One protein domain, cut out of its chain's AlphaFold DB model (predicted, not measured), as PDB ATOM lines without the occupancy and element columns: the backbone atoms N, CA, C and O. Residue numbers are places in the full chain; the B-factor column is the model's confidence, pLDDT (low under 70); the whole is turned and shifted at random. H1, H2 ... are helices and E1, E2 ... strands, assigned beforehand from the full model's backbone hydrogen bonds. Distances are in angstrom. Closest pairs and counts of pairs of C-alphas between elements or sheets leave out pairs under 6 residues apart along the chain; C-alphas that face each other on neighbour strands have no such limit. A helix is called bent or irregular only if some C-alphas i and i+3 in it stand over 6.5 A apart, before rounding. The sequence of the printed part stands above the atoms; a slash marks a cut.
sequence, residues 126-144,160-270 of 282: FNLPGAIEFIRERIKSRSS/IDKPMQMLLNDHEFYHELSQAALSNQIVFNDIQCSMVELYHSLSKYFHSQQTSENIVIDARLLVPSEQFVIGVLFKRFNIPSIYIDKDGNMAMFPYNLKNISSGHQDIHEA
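AT A GLANCE: This is residues 126 to 144 and 160 to 270 of the 282 residues of the protein "Hypothetical protein" of Rotaria sp. Silwood1 (UniProt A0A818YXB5). What shape do the atoms make? H5 sits in the core with H1, H3, H4 and a small two-stranded sheet, E1 and E2, around it, while H2 packs on H1 and H4. A long unnamed stretch, residues 245 to 264, leads from the sheet to H6 at the far end. What is it built of? The printed part has 130 residues, mostly helix, with six named helices and two parallel strands in the order H1 H2 H3 H4 E1 H5 E2 H6. It is compact, with a radius of gyration of the C-alphas of 14.2 A and spans of 41 by 30 by 28 A.

IN THESE COORDINATES: Where are the first helices? H1, residues 128 to 143, begins at C-alpha (-30.336, -0.868, 26.792) and is 23.2 A long; H2 is residues 162 to 169, H3 171 to 183 and H4 188 to 205, 23.5 A. H4 is irregular, C-alphas 196 and 199 being 7.7 A apart. What follows? E1 is residues 215 to 218, H5 224 to 236, E2 241 to 244 and H6 265 to 270, ending at C-alpha (-1.204, -0.784, 26.848).

HOW THE PARTS SIT: What does H4, the hub, touch? It touches H5, about perpendicular at 89 degrees, the closest C-alphas being those of Ile 191 and Ser 225, 5.4 A. It touches H2 at a shallow tilt of 20 degrees, opposite ways, the closest C-alphas being those of Met 164 and Val 196, 6.1 A. How do the strands pair? E1 and E2 are parallel, with N 217 and O 242 at 2.9 A, within hydrogen-bond range. E1, H5 and E2 make a strand-helix-strand unit, two parallel neighbour strands with a helix between, its crossover right-handed. Are the helix backbones complete? Every O i to N i+4 pair is within hydrogen-bond range in H1, H2, H3 and H5; H4 has 11 of 14 and H6 1 of 2.

THE WHOLE: Is the printed part cut? Residues 145 to 159 are not printed, and C-alphas 144 and 160 are 18.7 A apart. Which link is long? E2 to H6, 20 residues. Where is confidence low? pLDDT is under 70 at residues 143 to 144, 160, 206 to 212 and 263 to 270.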
ATOM      1  N   PHE A 126     -28.126  -3.556  20.319       82.50
ATOM      2  CA  PHE A 126     -28.541  -2.178  20.116       82.50
ATOM      3  C   PHE A 126     -29.820  -1.829  20.891       82.50
ATOM      4  O   PHE A 126     -30.769  -1.258  20.372       82.50
ATOM      5  N   ASN A 127     -29.845  -2.227  22.158       86.81
ATOM      6  CA  ASN A 127     -30.861  -1.888  23.143       86.81
ATOM      7  C   ASN A 127     -30.179  -1.711  24.506       86.81
ATOM      8  O   ASN A 127     -28.995  -2.016  24.669       86.81
ATOM      9  N   LEU A 128     -30.915  -1.199  25.491       88.25
ATOM     10  CA  LEU A 128     -30.336  -0.868  26.792       88.25
ATOM     11  C   LEU A 128     -29.716  -2.094  27.509       88.25
ATOM     12  O   LEU A 128     -28.556  -1.998  27.912       88.25
ATOM     13  N   PRO A 129     -30.373  -3.274  27.591       87.81
ATOM     14  CA  PRO A 129     -29.751  -4.470  28.171       87.81
ATOM     15  C   PRO A 129     -28.501  -4.952  27.422       87.81
ATOM     16  O   PRO A 129     -27.500  -5.301  28.046       87.81
ATOM     17  N   GLY A 130     -28.535  -4.955  26.087       88.00
ATOM     18  CA  GLY A 130     -27.418  -5.380  25.243       88.00
ATOM     19  C   GLY A 130     -26.203  -4.468  25.380       88.00
ATOM     20  O   GLY A 130     -25.074  -4.955  25.452       88.00
ATOM     21  N   ALA A 131     -26.426  -3.158  25.493       89.94
ATOM     22  CA  ALA A 131     -25.379  -2.175  25.741       89.94
ATOM     23  C   ALA A 131     -24.714  -2.366  27.111       89.94
ATOM     24  O   ALA A 131     -23.490  -2.284  27.227       89.94
ATOM     25  N   ILE A 132     -25.495  -2.683  28.148       90.69
ATOM     26  CA  ILE A 132     -24.940  -3.020  29.463       90.69
ATOM     27  C   ILE A 132     -24.150  -4.329  29.410       90.69
ATOM     28  O   ILE A 132     -23.056  -4.388  29.968       90.69
ATOM     29  N   GLU A 133     -24.623  -5.356  28.698       88.75
ATOM     30  CA  GLU A 133     -23.845  -6.592  28.538       88.75
ATOM     31  C   GLU A 133     -22.525  -6.344  27.790       88.75
ATOM     32  O   GLU A 133     -21.480  -6.849  28.200       88.75
ATOM     33  N   PHE A 134     -22.535  -5.490  26.763       89.62
ATOM     34  CA  PHE A 134     -21.317  -5.043  26.083       89.62
ATOM     35  C   PHE A 134     -20.318  -4.384  27.051       89.62
ATOM     36  O   PHE A 134     -19.126  -4.695  27.017       89.62
ATOM     37  N   ILE A 135     -20.791  -3.520  27.957       90.50
ATOM     38  CA  ILE A 135     -19.949  -2.910  28.998       90.50
ATOM     39  C   ILE A 135     -19.387  -3.974  29.943       90.50
ATOM     40  O   ILE A 135     -18.191  -3.972  30.239       90.50
ATOM     41  N   ARG A 136     -20.225  -4.909  30.401       88.81
ATOM     42  CA  ARG A 136     -19.804  -5.990  31.305       88.81
ATOM     43  C   ARG A 136     -18.702  -6.837  30.682       88.81
ATOM     44  O   ARG A 136     -17.729  -7.156  31.364       88.81
ATOM     45  N   GLU A 137     -18.818  -7.183  29.403       86.69
ATOM     46  CA  GLU A 137     -17.768  -7.896  28.670       86.69
ATOM     47  C   GLU A 137     -16.482  -7.079  28.567       86.69
ATOM     48  O   GLU A 137     -15.413  -7.592  28.892       86.69
ATOM     49  N   ARG A 138     -16.577  -5.790  28.219       85.81
ATOM     50  CA  ARG A 138     -15.428  -4.868  28.191       85.81
ATOM     51  C   ARG A 138     -14.682  -4.825  29.527       85.81
ATOM     52  O   ARG A 138     -13.452  -4.859  29.528       85.81
ATOM     53  N   ILE A 139     -15.400  -4.775  30.651       87.31
ATOM     54  CA  ILE A 139     -14.798  -4.797  31.994       87.31
ATOM     55  C   ILE A 139     -14.104  -6.143  32.253       87.31
ATOM     56  O   ILE A 139     -12.947  -6.172  32.678       87.31
ATOM     57  N   LYS A 140     -14.774  -7.264  31.947       84.44
ATOM     58  CA  LYS A 140     -14.210  -8.615  32.120       84.44
ATOM     59  C   LYS A 140     -12.910  -8.782  31.327       84.44
ATOM     60  O   LYS A 140     -11.912  -9.207  31.906       84.44
ATOM     61  N   SER A 141     -12.890  -8.385  30.054       79.25
ATOM     62  CA  SER A 141     -11.708  -8.500  29.190       79.25
ATOM     63  C   SER A 141     -10.507  -7.690  29.691       79.25
ATOM     64  O   SER A 141      -9.369  -8.127  29.531       79.25
ATOM     65  N   ARG A 142     -10.732  -6.538  30.341       72.81
ATOM     66  CA  ARG A 142      -9.653  -5.755  30.976       72.81
ATOM     67  C   ARG A 142      -9.064  -6.470  32.187       72.81
ATOM     68  O   ARG A 142      -7.849  -6.503  32.370       72.81
ATOM     69  N   SER A 143      -9.925  -7.076  32.996       65.19
ATOM     70  CA  SER A 143      -9.508  -7.745  34.228       65.19
ATOM     71  C   SER A 143      -8.736  -9.045  34.011       65.19
ATOM     72  O   SER A 143      -7.832  -9.360  34.783       65.19
ATOM     73  N   SER A 144      -9.024  -9.779  32.930       57.44
ATOM     74  CA  SER A 144      -8.266 -10.983  32.565       57.44
ATOM     75  C   SER A 144      -6.819 -10.690  32.155       57.44
ATOM     76  O   SER A 144      -5.997 -11.598  32.175       57.44
ATOM     77  N   ILE A 160     -24.417 -10.482  43.161       58.38
ATOM     78  CA  ILE A 160     -23.861  -9.182  42.792       58.38
ATOM     79  C   ILE A 160     -23.205  -9.264  41.409       58.38
ATOM     80  O   ILE A 160     -22.428 -10.183  41.120       58.38
ATOM     81  N   ASP A 161     -23.501  -8.281  40.557       70.31
ATOM     82  CA  ASP A 161     -22.880  -8.112  39.248       70.31
ATOM     83  C   ASP A 161     -21.376  -7.805  39.392       70.31
ATOM     84  O   ASP A 161     -20.950  -6.652  39.477       70.31
ATOM     85  N   LYS A 162     -20.556  -8.867  39.459       81.38
ATOM     86  CA  LYS A 162     -19.095  -8.805  39.647       81.38
ATOM     87  C   LYS A 162     -18.411  -7.748  38.756       81.38
ATOM     88  O   LYS A 162     -17.646  -6.963  39.303       81.38
ATOM     89  N   PRO A 163     -18.680  -7.660  37.436       83.81
ATOM     90  CA  PRO A 163     -18.173  -6.578  36.589       83.81
ATOM     91  C   PRO A 163     -18.387  -5.164  37.145       83.81
ATOM     92  O   PRO A 163     -17.458  -4.364  37.146       83.81
ATOM     93  N   MET A 164     -19.581  -4.849  37.649       86.50
ATOM     94  CA  MET A 164     -19.881  -3.505  38.156       86.50
ATOM     95  C   MET A 164     -19.148  -3.223  39.469       86.50
ATOM     96  O   MET A 164     -18.636  -2.123  39.657       86.50
ATOM     97  N   GLN A 165     -18.997  -4.228  40.337       85.12
ATOM     98  CA  GLN A 165     -18.133  -4.111  41.517       85.12
ATOM     99  C   GLN A 165     -16.669  -3.884  41.151       85.12
ATOM    100  O   GLN A 165     -15.998  -3.079  41.784       85.12
ATOM    101  N   MET A 166     -16.164  -4.582  40.134       84.81
ATOM    102  CA  MET A 166     -14.785  -4.402  39.683       84.81
ATOM    103  C   MET A 166     -14.547  -2.979  39.195       84.81
ATOM    104  O   MET A 166     -13.525  -2.393  39.529       84.81
ATOM    105  N   LEU A 167     -15.514  -2.410  38.473       86.62
ATOM    106  CA  LEU A 167     -15.454  -1.018  38.051       86.62
ATOM    107  C   LEU A 167     -15.526  -0.051  39.247       86.62
ATOM    108  O   LEU A 167     -14.815   0.940  39.259       86.62
ATOM    109  N   LEU A 168     -16.315  -0.347  40.284       88.25
ATOM    110  CA  LEU A 168     -16.344   0.458  41.518       88.25
ATOM    111  C   LEU A 168     -15.064   0.350  42.362       88.25
ATOM    112  O   LEU A 168     -14.797   1.244  43.162       88.25
ATOM    113  N   ASN A 169     -14.287  -0.722  42.203       87.19
ATOM    114  CA  ASN A 169     -12.994  -0.895  42.869       87.19
ATOM    115  C   ASN A 169     -11.848  -0.174  42.138       87.19
ATOM    116  O   ASN A 169     -10.764  -0.030  42.705       87.19
ATOM    117  N   ASP A 170     -12.066   0.270  40.898       88.00
ATOM    118  CA  ASP A 170     -11.145   1.150  40.187       88.00
ATOM    119  C   ASP A 170     -11.165   2.533  40.857       88.00
ATOM    120  O   ASP A 170     -12.186   3.224  40.872       88.00
ATOM    121  N   HIS A 171     -10.034   2.922  41.448       89.00
ATOM    122  CA  HIS A 171      -9.923   4.151  42.230       89.00
ATOM    123  C   HIS A 171     -10.153   5.409  41.381       89.00
ATOM    124  O   HIS A 171     -10.725   6.385  41.872       89.00
ATOM    125  N   GLU A 172      -9.711   5.409  40.122       90.38
ATOM    126  CA  GLU A 172      -9.900   6.549  39.226       90.38
ATOM    127  C   GLU A 172     -11.382   6.695  38.892       90.38
ATOM    128  O   GLU A 172     -11.975   7.748  39.142       90.38
ATOM    129  N   PHE A 173     -12.011   5.605  38.446       91.81
ATOM    130  CA  PHE A 173     -13.439   5.611  38.144       91.81
ATOM    131  C   PHE A 173     -14.288   5.959  39.371       91.81
ATOM    132  O   PHE A 173     -15.222   6.755  39.267       91.81
ATOM    133  N   TYR A 174     -13.969   5.402  40.541       93.00
ATOM    134  CA  TYR A 174     -14.673   5.699  41.786       93.00
ATOM    135  C   TYR A 174     -14.623   7.194  42.116       93.00
ATOM    136  O   TYR A 174     -15.642   7.797  42.463       93.00
ATOM    137  N   HIS A 175     -13.444   7.805  41.987       93.50
ATOM    138  CA  HIS A 175     -13.260   9.225  42.244       93.50
ATOM    139  C   HIS A 175     -14.043  10.088  41.241       93.50
ATOM    140  O   HIS A 175     -14.768  10.995  41.655       93.50
ATOM    141  N   GLU A 176     -13.978   9.775  39.944       94.88
ATOM    142  CA  GLU A 176     -14.764  10.458  38.908       94.88
ATOM    143  C   GLU A 176     -16.274  10.349  39.162       94.88
ATOM    144  O   GLU A 176     -16.995  11.353  39.122       94.88
ATOM    145  N   LEU A 177     -16.755   9.141  39.474       95.12
ATOM    146  CA  LEU A 177     -18.156   8.863  39.779       95.12
ATOM    147  C   LEU A 177     -18.617   9.642  41.015       95.12
ATOM    148  O   LEU A 177     -19.694  10.235  40.997       95.12
ATOM    149  N   SER A 178     -17.800   9.680  42.071       95.00
ATOM    150  CA  SER A 178     -18.093  10.413  43.306       95.00
ATOM    151  C   SER A 178     -18.182  11.922  43.066       95.00
ATOM    152  O   SER A 178     -19.137  12.569  43.503       95.00
ATOM    153  N   GLN A 179     -17.249  12.491  42.299       95.94
ATOM    154  CA  GLN A 179     -17.298  13.908  41.937       95.94
ATOM    155  C   GLN A 179     -18.505  14.240  41.053       95.94
ATOM    156  O   GLN A 179     -19.160  15.266  41.251       95.94
ATOM    157  N   ALA A 180     -18.816  13.383  40.077       96.06
ATOM    158  CA  ALA A 180     -19.987  13.555  39.228       96.06
ATOM    159  C   ALA A 180     -21.281  13.484  40.056       96.06
ATOM    160  O   ALA A 180     -22.137  14.358  39.910       96.06
ATOM    161  N   ALA A 181     -21.395  12.525  40.979       96.25
ATOM    162  CA  ALA A 181     -22.524  12.397  41.899       96.25
ATOM    163  C   ALA A 181     -22.733  13.668  42.734       96.25
ATOM    164  O   ALA A 181     -23.834  14.221  42.760       96.25
ATOM    165  N   LEU A 182     -21.652  14.173  43.338       96.12
ATOM    166  CA  LEU A 182     -21.665  15.393  44.139       96.12
ATOM    167  C   LEU A 182     -22.143  16.598  43.316       96.12
ATOM    168  O   LEU A 182     -23.002  17.353  43.765       96.12
ATOM    169  N   SER A 183     -21.637  16.750  42.088       96.69
ATOM    170  CA  SER A 183     -22.017  17.863  41.206       96.69
ATOM    171  C   SER A 183     -23.486  17.835  40.770       96.69
ATOM    172  O   SER A 183     -24.056  18.885  40.478       96.69
ATOM    173  N   ASN A 184     -24.104  16.650  40.758       96.81
ATOM    174  CA  ASN A 184     -25.512  16.452  40.410       96.81
ATOM    175  C   ASN A 184     -26.424  16.326  41.642       96.81
ATOM    176  O   ASN A 184     -27.616  16.088  41.481       96.81
ATOM    177  N   GLN A 185     -25.884  16.499  42.857       96.88
ATOM    178  CA  GLN A 185     -26.619  16.393  44.125       96.88
ATOM    179  C   GLN A 185     -27.309  15.031  44.324       96.88
ATOM    180  O   GLN A 185     -28.385  14.948  44.912       96.88
ATOM    181  N   ILE A 186     -26.688  13.953  43.838       95.75
ATOM    182  CA  ILE A 186     -27.199  12.585  43.991       95.75
ATOM    183  C   ILE A 186     -26.462  11.906  45.143       95.75
ATOM    184  O   ILE A 186     -25.236  11.983  45.250       95.75
ATOM    185  N   VAL A 187     -27.208  11.214  46.003       95.75
ATOM    186  CA  VAL A 187     -26.637  10.460  47.119       95.75
ATOM    187  C   VAL A 187     -25.808   9.297  46.570       95.75
ATOM    188  O   VAL A 187     -26.307   8.436  45.849       95.75
ATOM    189  N   PHE A 188     -24.524   9.259  46.924       93.44
ATOM    190  CA  PHE A 188     -23.589   8.274  46.376       93.44
ATOM    191  C   PHE A 188     -23.956   6.822  46.721       93.44
ATOM    192  O   PHE A 188     -23.752   5.926  45.907       93.44
ATOM    193  N   ASN A 189     -24.561   6.591  47.889       93.12
ATOM    194  CA  ASN A 189     -25.046   5.266  48.277       93.12
ATOM    195  C   ASN A 189     -26.098   4.727  47.287       93.12
ATOM    196  O   ASN A 189     -26.023   3.571  46.882       93.12
ATOM    197  N   ASP A 190     -27.013   5.581  46.818       93.56
ATOM    198  CA  ASP A 190     -28.049   5.194  45.852       93.56
ATOM    199  C   ASP A 190     -27.436   4.838  44.493       93.56
ATOM    200  O   ASP A 190     -27.905   3.929  43.808       93.56
ATOM    201  N   ILE A 191     -26.352   5.520  44.115       93.38
ATOM    202  CA  ILE A 191     -25.575   5.226  42.904       93.38
ATOM    203  C   ILE A 191     -24.893   3.863  43.025       93.38
ATOM    204  O   ILE A 191     -24.947   3.082  42.079       93.38
ATOM    205  N   GLN A 192     -24.277   3.552  44.170       91.06
ATOM    206  CA  GLN A 192     -23.643   2.249  44.397       91.06
ATOM    207  C   GLN A 192     -24.663   1.107  44.350       91.06
ATOM    208  O   GLN A 192     -24.427   0.116  43.658       91.06
ATOM    209  N   CYS A 193     -25.811   1.268  45.018       89.81
ATOM    210  CA  CYS A 193     -26.917   0.314  44.937       89.81
ATOM    211  C   CYS A 193     -27.398   0.152  43.487       89.81
ATOM    212  O   CYS A 193     -27.467  -0.969  42.985       89.81
ATOM    213  N   SER A 194     -27.621   1.263  42.779       91.88
ATOM    214  CA  SER A 194     -28.083   1.244  41.384       91.88
ATOM    215  C   SER A 194     -27.071   0.589  40.442       91.88
ATOM    216  O   SER A 194     -27.476  -0.136  39.549       91.88
ATOM    217  N   MET A 195     -25.763   0.793  40.638       88.31
ATOM    218  CA  MET A 195     -24.697   0.132  39.866       88.31
ATOM    219  C   MET A 195     -24.707  -1.387  40.044       88.31
ATOM    220  O   MET A 195     -24.510  -2.125  39.080       88.31
ATOM    221  N   VAL A 196     -24.923  -1.857  41.272       83.94
ATOM    222  CA  VAL A 196     -24.949  -3.287  41.605       83.94
ATOM    223  C   VAL A 196     -26.208  -3.965  41.063       83.94
ATOM    224  O   VAL A 196     -26.129  -5.075  40.535       83.94
ATOM    225  N   GLU A 197     -27.356  -3.300  41.168       85.56
ATOM    226  CA  GLU A 197     -28.658  -3.850  40.777       85.56
ATOM    227  C   GLU A 197     -29.024  -3.563  39.314       85.56
ATOM    228  O   GLU A 197     -30.016  -4.096  38.815       85.56
ATOM    229  N   LEU A 198     -28.199  -2.790  38.595       84.94
ATOM    230  CA  LEU A 198     -28.526  -2.231  37.282       84.94
ATOM    231  C   LEU A 198     -29.019  -3.280  36.288       84.94
ATOM    232  O   LEU A 198     -30.050  -3.107  35.642       84.94
ATOM    233  N   TYR A 199     -28.288  -4.387  36.167       81.31
ATOM    234  CA  TYR A 199     -28.651  -5.460  35.247       81.31
ATOM    235  C   TYR A 199     -29.999  -6.089  35.619       81.31
ATOM    236  O   TYR A 199     -30.813  -6.386  34.743       81.31
ATOM    237  N   HIS A 200     -30.259  -6.262  36.917       80.81
ATOM    238  CA  HIS A 200     -31.514  -6.826  37.397       80.81
ATOM    239  C   HIS A 200     -32.686  -5.876  37.130       80.81
ATOM    240  O   HIS A 200     -33.680  -6.304  36.535       80.81
ATOM    241  N   SER A 201     -32.534  -4.588  37.452       82.00
ATOM    242  CA  SER A 201     -33.519  -3.553  37.132       82.00
ATOM    243  C   SER A 201     -33.842  -3.536  35.641       82.00
ATOM    244  O   SER A 201     -35.003  -3.641  35.249       82.00
ATOM    245  N   LEU A 202     -32.822  -3.502  34.782       83.31
ATOM    246  CA  LEU A 202     -33.017  -3.436  33.333       83.31
ATOM    247  C   LEU A 202     -33.639  -4.702  32.748       83.31
ATOM    248  O   LEU A 202     -34.453  -4.610  31.828       83.31
ATOM    249  N   SER A 203     -33.311  -5.875  33.296       77.56
ATOM    250  CA  SER A 203     -33.924  -7.129  32.857       77.56
ATOM    251  C   SER A 203     -35.445  -7.100  33.017       77.56
ATOM    252  O   SER A 203     -36.149  -7.536  32.117       77.56
ATOM    253  N   LYS A 204     -35.959  -6.481  34.088       78.19
ATOM    254  CA  LYS A 204     -37.397  -6.405  34.381       78.19
ATOM    255  C   LYS A 204     -38.173  -5.533  33.389       78.19
ATOM    256  O   LYS A 204     -39.313  -5.856  33.060       78.19
ATOM    257  N   TYR A 205     -37.585  -4.422  32.943       70.75
ATOM    258  CA  TYR A 205     -38.304  -3.400  32.172       70.75
ATOM    259  C   TYR A 205     -38.194  -3.567  30.650       70.75
ATOM    260  O   TYR A 205     -39.076  -3.111  29.928       70.75
ATOM    261  N   PHE A 206     -37.147  -4.229  30.144       69.19
ATOM    262  CA  PHE A 206     -36.770  -4.136  28.725       69.19
ATOM    263  C   PHE A 206     -36.873  -5.447  27.931       69.19
ATOM    264  O   PHE A 206     -36.195  -5.613  26.920       69.19
ATOM    265  N   HIS A 207     -37.758  -6.368  28.319       59.97
ATOM    266  CA  HIS A 207     -37.918  -7.656  27.626       59.97
ATOM    267  C   HIS A 207     -38.389  -7.575  26.156       59.97
ATOM    268  O   HIS A 207     -38.371  -8.597  25.472       59.97
ATOM    269  N   SER A 208     -38.799  -6.411  25.636       51.72
ATOM    270  CA  SER A 208     -39.476  -6.346  24.327       51.72
ATOM    271  C   SER A 208     -39.268  -5.078  23.491       51.72
ATOM    272  O   SER A 208     -39.744  -5.034  22.357       51.72
ATOM    273  N   GLN A 209     -38.553  -4.058  23.972       57.97
ATOM    274  CA  GLN A 209     -38.306  -2.853  23.169       57.97
ATOM    275  C   GLN A 209     -37.014  -3.001  22.361       57.97
ATOM    276  O   GLN A 209     -35.941  -2.562  22.769       57.97
ATOM    277  N   GLN A 210     -37.119  -3.649  21.200       56.19
ATOM    278  CA  GLN A 210     -36.104  -3.521  20.158       56.19
ATOM    279  C   GLN A 210     -36.307  -2.177  19.461       56.19
ATOM    280  O   GLN A 210     -37.169  -2.039  18.596       56.19
ATOM    281  N   THR A 211     -35.537  -1.169  19.852       62.69
ATOM    282  CA  THR A 211     -35.404   0.045  19.049       62.69
ATOM    283  C   THR A 211     -34.342  -0.212  17.986       62.69
ATOM    284  O   THR A 211     -33.206  -0.558  18.290       62.69
ATOM    285  N   SER A 212     -34.717  -0.098  16.712       62.19
ATOM    286  CA  SER A 212     -33.826  -0.408  15.586       62.19
ATOM    287  C   SER A 212     -32.712   0.623  15.386       62.19
ATOM    288  O   SER A 212     -31.719   0.320  14.731       62.19
ATOM    289  N   GLU A 213     -32.863   1.836  15.932       72.88
ATOM    290  CA  GLU A 213     -32.046   2.987  15.521       72.88
ATOM    291  C   GLU A 213     -31.240   3.671  16.623       72.88
ATOM    292  O   GLU A 213     -30.172   4.190  16.311       72.88
ATOM    293  N   ASN A 214     -31.663   3.630  17.890       82.38
ATOM    294  CA  ASN A 214     -30.898   4.216  18.994       82.38
ATOM    295  C   ASN A 214     -31.161   3.485  20.314       82.38
ATOM    296  O   ASN A 214     -32.275   3.019  20.563       82.38
ATOM    297  N   ILE A 215     -30.155   3.453  21.192       89.75
ATOM    298  CA  ILE A 215     -30.338   3.035  22.585       89.75
ATOM    299  C   ILE A 215     -31.020   4.177  23.341       89.75
ATOM    300  O   ILE A 215     -30.564   5.319  23.295       89.75
ATOM    301  N   VAL A 216     -32.111   3.869  24.040       91.69
ATOM    302  CA  VAL A 216     -32.955   4.863  24.713       91.69
ATOM    303  C   VAL A 216     -32.803   4.762  26.225       91.69
ATOM    304  O   VAL A 216     -32.982   3.688  26.798       91.69
ATOM    305  N   ILE A 217     -32.509   5.889  26.871       93.62
ATOM    306  CA  ILE A 217     -32.612   6.065  28.321       93.62
ATOM    307  C   ILE A 217     -33.947   6.761  28.595       93.62
ATOM    308  O   ILE A 217     -34.075   7.963  28.367       93.62
ATOM    309  N   ASP A 218     -34.947   6.006  29.049       93.25
ATOM    310  CA  ASP A 218     -36.302   6.514  29.292       93.25
ATOM    311  C   ASP A 218     -36.519   6.829  30.778       93.25
ATOM    312  O   ASP A 218     -36.539   5.935  31.632       93.25
ATOM    313  N   ALA A 219     -36.704   8.110  31.095       94.81
ATOM    314  CA  ALA A 219     -36.880   8.587  32.462       94.81
ATOM    315  C   ALA A 219     -38.203   8.168  33.114       94.81
ATOM    316  O   ALA A 219     -38.355   8.325  34.326       94.81
ATOM    317  N   ARG A 220     -39.159   7.651  32.335       92.88
ATOM    318  CA  ARG A 220     -40.436   7.126  32.841       92.88
ATOM    319  C   ARG A 220     -40.287   5.729  33.437       92.88
ATOM    320  O   ARG A 220     -41.118   5.324  34.244       92.88
ATOM    321  N   LEU A 221     -39.248   4.998  33.025       91.38
ATOM    322  CA  LEU A 221     -39.007   3.606  33.418       91.38
ATOM    323  C   LEU A 221     -37.937   3.462  34.504       91.38
ATOM    324  O   LEU A 221     -37.915   2.457  35.206       91.38
ATOM    325  N   LEU A 222     -37.051   4.450  34.624       92.31
ATOM    326  CA  LEU A 222     -35.857   4.389  35.461       92.31
ATOM    327  C   LEU A 222     -35.935   5.406  36.595       92.31
ATOM    328  O   LEU A 222     -36.368   6.542  36.387       92.31
ATOM    329  N   VAL A 223     -35.437   5.053  37.778       94.12
ATOM    330  CA  VAL A 223     -35.276   6.043  38.855       94.12
ATOM    331  C   VAL A 223     -34.073   6.962  38.576       94.12
ATOM    332  O   VAL A 223     -33.178   6.589  37.815       94.12
ATOM    333  N   PRO A 224     -34.000   8.175  39.162       96.12
ATOM    334  CA  PRO A 224     -32.928   9.132  38.864       96.12
ATOM    335  C   PRO A 224     -31.501   8.582  39.014       96.12
ATOM    336  O   PRO A 224     -30.649   8.849  38.169       96.12
ATOM    337  N   SER A 225     -31.242   7.769  40.042       95.94
ATOM    338  CA  SER A 225     -29.932   7.144  40.267       95.94
ATOM    339  C   SER A 225     -29.552   6.158  39.156       95.94
ATOM    340  O   SER A 225     -28.413   6.175  38.694       95.94
ATOM    341  N   GLU A 226     -30.501   5.358  38.663       94.94
ATOM    342  CA  GLU A 226     -30.293   4.447  37.530       94.94
ATOM    343  C   GLU A 226     -30.042   5.222  36.236       94.94
ATOM    344  O   GLU A 226     -29.100   4.913  35.507       94.94
ATOM    345  N   GLN A 227     -30.838   6.268  35.970       95.81
ATOM    346  CA  GLN A 227     -30.632   7.146  34.813       95.81
ATOM    347  C   GLN A 227     -29.213   7.727  34.821       95.81
ATOM    348  O   GLN A 227     -28.515   7.667  33.809       95.81
ATOM    349  N   PHE A 228     -28.776   8.250  35.972       97.19
ATOM    350  CA  PHE A 228     -27.439   8.808  36.156       97.19
ATOM    351  C   PHE A 228     -26.345   7.765  35.906       97.19
ATOM    352  O   PHE A 228     -25.438   8.008  35.112       97.19
ATOM    353  N   VAL A 229     -26.455   6.594  36.541       96.00
ATOM    354  CA  VAL A 229     -25.495   5.493  36.403       96.00
ATOM    355  C   VAL A 229     -25.346   5.054  34.947       96.00
ATOM    356  O   VAL A 229     -24.223   4.939  34.454       96.00
ATOM    357  N   ILE A 230     -26.457   4.865  34.231       95.56
ATOM    358  CA  ILE A 230     -26.431   4.480  32.815       95.56
ATOM    359  C   ILE A 230     -25.723   5.551  31.992       95.56
ATOM    360  O   ILE A 230     -24.867   5.221  31.176       95.56
ATOM    361  N   GLY A 231     -26.019   6.830  32.237       96.12
ATOM    362  CA  GLY A 231     -25.336   7.934  31.567       96.12
ATOM    363  C   GLY A 231     -23.829   7.941  31.812       96.12
ATOM    364  O   GLY A 231     -23.058   8.106  30.866       96.12
ATOM    365  N   VAL A 232     -23.392   7.722  33.058       96.25
ATOM    366  CA  VAL A 232     -21.965   7.625  33.405       96.25
ATOM    367  C   VAL A 232     -21.299   6.482  32.643       96.25
ATOM    368  O   VAL A 232     -20.268   6.693  32.004       96.25
ATOM    369  N   LEU A 233     -21.898   5.290  32.666       95.25
ATOM    370  CA  LEU A 233     -21.373   4.124  31.960       95.25
ATOM    371  C   LEU A 233     -21.313   4.372  30.452       95.25
ATOM    372  O   LEU A 233     -20.283   4.153  29.818       95.25
ATOM    373  N   PHE A 234     -22.385   4.889  29.862       95.19
ATOM    374  CA  PHE A 234     -22.433   5.147  28.428       95.19
ATOM    375  C   PHE A 234     -21.419   6.202  28.008       95.19
ATOM    376  O   PHE A 234     -20.756   6.027  26.988       95.19
ATOM    377  N   LYS A 235     -21.205   7.240  28.824       94.50
ATOM    378  CA  LYS A 235     -20.136   8.205  28.580       94.50
ATOM    379  C   LYS A 235     -18.749   7.560  28.687       94.50
ATOM    380  O   LYS A 235     -17.933   7.748  27.789       94.50
ATOM    381  N   ARG A 236     -18.479   6.782  29.742       93.12
ATOM    382  CA  ARG A 236     -17.182   6.107  29.963       93.12
ATOM    383  C   ARG A 236     -16.830   5.164  28.810       93.12
ATOM    384  O   ARG A 236     -15.673   5.108  28.400       93.12
ATOM    385  N   PHE A 237     -17.819   4.449  28.279       91.00
ATOM    386  CA  PHE A 237     -17.650   3.447  27.221       91.00
ATOM    387  C   PHE A 237     -18.035   3.942  25.818       91.00
ATOM    388  O   PHE A 237     -18.070   3.139  24.888       91.00
ATOM    389  N   ASN A 238     -18.270   5.247  25.641       91.38
ATOM    390  CA  ASN A 238     -18.601   5.881  24.358       91.38
ATOM    391  C   ASN A 238     -19.822   5.273  23.640       91.38
ATOM    392  O   ASN A 238     -19.846   5.180  22.412       91.38
ATOM    393  N   ILE A 239     -20.837   4.867  24.403       91.25
ATOM    394  CA  ILE A 239     -22.069   4.281  23.875       91.25
ATOM    395  C   ILE A 239     -23.036   5.405  23.480       91.25
ATOM    396  O   ILE A 239     -23.445   6.188  24.342       91.25
ATOM    397  N   PRO A 240     -23.429   5.502  22.197       91.44
ATOM    398  CA  PRO A 240     -24.402   6.492  21.763       91.44
ATOM    399  C   PRO A 240     -25.789   6.147  22.305       91.44
ATOM    400  O   PRO A 240     -26.224   4.995  22.271       91.44
ATOM    401  N   SER A 241     -26.495   7.160  22.799       93.12
ATOM    402  CA  SER A 241     -27.849   7.007  23.324       93.12
ATOM    403  C   SER A 241     -28.650   8.294  23.186       93.12
ATOM    404  O   SER A 241     -28.086   9.381  23.043       93.12
ATOM    405  N   ILE A 242     -29.971   8.154  23.244       94.44
ATOM    406  CA  ILE A 242     -30.919   9.262  23.345       94.44
ATOM    407  C   ILE A 242     -31.605   9.230  24.708       94.44
ATOM    408  O   ILE A 242     -31.826   8.161  25.278       94.44
ATOM    409  N   TYR A 243     -31.953  10.407  25.220       95.94
ATOM    410  CA  TYR A 243     -32.678  10.550  26.475       95.94
ATOM    411  C   TYR A 243     -34.125  10.966  26.208       95.94
ATOM    412  O   TYR A 243     -34.378  11.887  25.426       95.94
ATOM    413  N   ILE A 244     -35.056  10.278  26.865       95.25
ATOM    414  CA  ILE A 244     -36.476  10.622  26.890       95.25
ATOM    415  C   ILE A 244     -36.819  11.084  28.304       95.25
ATOM    416  O   ILE A 244     -36.544  10.374  29.272       95.25
ATOM    417  N   ASP A 245     -37.395  12.278  28.419       96.88
ATOM    418  CA  ASP A 245     -37.804  12.852  29.699       96.88
ATOM    419  C   ASP A 245     -39.062  12.175  30.280       96.88
ATOM    420  O   ASP A 245     -39.623  11.223  29.732       96.88
ATOM    421  N   LYS A 246     -39.512  12.656  31.443       96.06
ATOM    422  CA  LYS A 246     -40.684  12.100  32.139       96.06
ATOM    423  C   LYS A 246     -41.994  12.306  31.373       96.06
ATOM    424  O   LYS A 246     -42.940  11.555  31.598       96.06
ATOM    425  N   ASP A 247     -42.030  13.278  30.469       96.94
ATOM    426  CA  ASP A 247     -43.189  13.596  29.638       96.94
ATOM    427  C   ASP A 247     -43.198  12.774  28.335       96.94
ATOM    428  O   ASP A 247     -44.175  12.790  27.588       96.94
ATOM    429  N   GLY A 248     -42.142  11.991  28.082       93.75
ATOM    430  CA  GLY A 248     -42.003  11.166  26.886       93.75
ATOM    431  C   GLY A 248     -41.371  11.895  25.700       93.75
ATOM    432  O   GLY A 248     -41.386  11.357  24.593       93.75
ATOM    433  N   ASN A 249     -40.804  13.086  25.910       96.38
ATOM    434  CA  ASN A 249     -40.172  13.874  24.858       96.38
ATOM    435  C   ASN A 249     -38.669  13.601  24.786       96.38
ATOM    436  O   ASN A 249     -38.009  13.349  25.793       96.38
ATOM    437  N   MET A 250     -38.105  13.697  23.579       95.38
ATOM    438  CA  MET A 250     -36.655  13.669  23.405       95.38
ATOM    439  C   MET A 250     -36.052  14.947  23.996       95.38
ATOM    440  O   MET A 250     -36.415  16.052  23.594       95.38
ATOM    441  N   ALA A 251     -35.116  14.788  24.925       96.56
ATOM    442  CA  ALA A 251     -34.518  15.898  25.656       96.56
ATOM    443  C   ALA A 251     -33.001  15.724  25.806       96.56
ATOM    444  O   ALA A 251     -32.434  14.660  25.551       96.56
ATOM    445  N   MET A 252     -32.326  16.793  26.236       95.94
ATOM    446  CA  MET A 252     -30.923  16.704  26.632       95.94
ATOM    447  C   MET A 252     -30.807  15.897  27.930       95.94
ATOM    448  O   MET A 252     -31.614  16.068  28.843       95.94
ATOM    449  N   PHE A 253     -29.786  15.046  28.024       96.75
ATOM    450  CA  PHE A 253     -29.517  14.289  29.244       96.75
ATOM    451  C   PHE A 253     -29.304  15.250  30.434       96.75
ATOM    452  O   PHE A 253     -28.480  16.162  30.325       96.75
ATOM    453  N   PRO A 254     -30.026  15.084  31.560       96.38
ATOM    454  CA  PRO A 254     -30.149  16.133  32.574       96.38
ATOM    455  C   PRO A 254     -28.962  16.207  33.542       96.38
ATOM    456  O   PRO A 254     -28.915  17.110  34.373       96.38
ATOM    457  N   TYR A 255     -28.005  15.276  33.455       96.69
ATOM    458  CA  TYR A 255     -26.884  15.195  34.387       96.69
ATOM    459  C   TYR A 255     -25.583  15.731  33.785       96.69
ATOM    460  O   TYR A 255     -25.221  15.443  32.642       96.69
ATOM    461  N   ASN A 256     -24.827  16.472  34.592       95.19
ATOM    462  CA  ASN A 256     -23.501  16.950  34.238       95.19
ATOM    463  C   ASN A 256     -22.470  15.835  34.425       95.19
ATOM    464  O   ASN A 256     -22.101  15.496  35.547       95.19
ATOM    465  N   LEU A 257     -21.973  15.295  33.315       94.56
ATOM    466  CA  LEU A 257     -20.997  14.208  33.331       94.56
ATOM    467  C   LEU A 257     -19.569  14.663  33.014       94.56
ATOM    468  O   LEU A 257     -18.741  13.815  32.699       94.56
ATOM    469  N   LYS A 258     -19.246  15.967  33.038       90.25
ATOM    470  CA  LYS A 258     -17.935  16.504  32.599       90.25
ATOM    471  C   LYS A 258     -16.725  15.794  33.218       90.25
ATOM    472  O   LYS A 258     -15.754  15.590  32.503       90.25
ATOM    473  N   ASN A 259     -16.840  15.360  34.471       88.19
ATOM    474  CA  ASN A 259     -15.757  14.729  35.231       88.19
ATOM    475  C   ASN A 259     -15.522  13.251  34.884       88.19
ATOM    476  O   ASN A 259     -14.532  12.693  35.327       88.19
ATOM    477  N   ILE A 260     -16.417  12.618  34.122       92.12
ATOM    478  CA  ILE A 260     -16.224  11.240  33.664       92.12
ATOM    479  C   ILE A 260     -15.349  11.269  32.414       92.12
ATOM    480  O   ILE A 260     -15.772  11.822  31.385       92.12
ATOM    481  N   SER A 261     -14.163  10.674  32.488       87.69
ATOM    482  CA  SER A 261     -13.293  10.512  31.327       87.69
ATOM    483  C   SER A 261     -13.810   9.369  30.451       87.69
ATOM    484  O   SER A 261     -14.262   8.330  30.934       87.69
ATOM    485  N   SER A 262     -13.782   9.535  29.128       81.69
ATOM    486  CA  SER A 262     -13.974   8.406  28.212       81.69
ATOM    487  C   SER A 262     -12.791   7.456  28.396       81.69
ATOM    488  O   SER A 262     -11.655   7.914  28.315       81.69
ATOM    489  N   GLY A 263     -13.030   6.162  28.637       65.38
ATOM    490  CA  GLY A 263     -12.029   5.156  29.045       65.38
ATOM    491  C   GLY A 263     -10.996   4.771  27.985       65.38
ATOM    492  O   GLY A 263     -10.638   3.599  27.859       65.38
ATOM    493  N   HIS A 264     -10.562   5.733  27.179       53.72
ATOM    494  CA  HIS A 264      -9.654   5.589  26.054       53.72
ATOM    495  C   HIS A 264      -8.194   5.917  26.378       53.72
ATOM    496  O   HIS A 264      -7.337   5.631  25.549       53.72
ATOM    497  N   GLN A 265      -7.893   6.437  27.572       50.78
ATOM    498  CA  GLN A 265      -6.502   6.633  27.997       50.78
ATOM    499  C   GLN A 265      -5.757   5.294  28.180       50.78
ATOM    500  O   GLN A 265      -4.595   5.194  27.796       50.78
ATOM    501  N   ASP A 266      -6.437   4.221  28.598       50.47
ATOM    502  CA  ASP A 266      -5.760   2.954  28.940       50.47
ATOM    503  C   ASP A 266      -5.344   2.092  27.737       50.47
ATOM    504  O   ASP A 266      -4.394   1.317  27.826       50.47
ATOM    505  N   ILE A 267      -6.057   2.183  26.605       51.09
ATOM    506  CA  ILE A 267      -5.757   1.350  25.422       51.09
ATOM    507  C   ILE A 267      -4.446   1.813  24.783       51.09
ATOM    508  O   ILE A 267      -3.624   0.986  24.402       51.09
ATOM    509  N   HIS A 268      -4.211   3.126  24.754       47.81
ATOM    510  CA  HIS A 268      -2.964   3.675  24.242       47.81
ATOM    511  C   HIS A 268      -1.765   3.349  25.118       47.81
ATOM    512  O   HIS A 268      -0.697   3.079  24.583       47.81
ATOM    513  N   GLU A 269      -1.938   3.347  26.440       50.78
ATOM    514  CA  GLU A 269      -0.850   3.017  27.354       50.78
ATOM    515  C   GLU A 269      -0.474   1.528  27.268       50.78
ATOM    516  O   GLU A 269       0.703   1.184  27.337       50.78
ATOM    517  N   ALA A 270      -1.453   0.641  27.060       52.62
ATOM    518  CA  ALA A 270      -1.204  -0.784  26.848       52.62
ATOM    519  C   ALA A 270      -0.559  -1.072  25.480       52.62
ATOM    520  O   ALA A 270       0.402  -1.838  25.418       52.62
TER     521      ALA A 270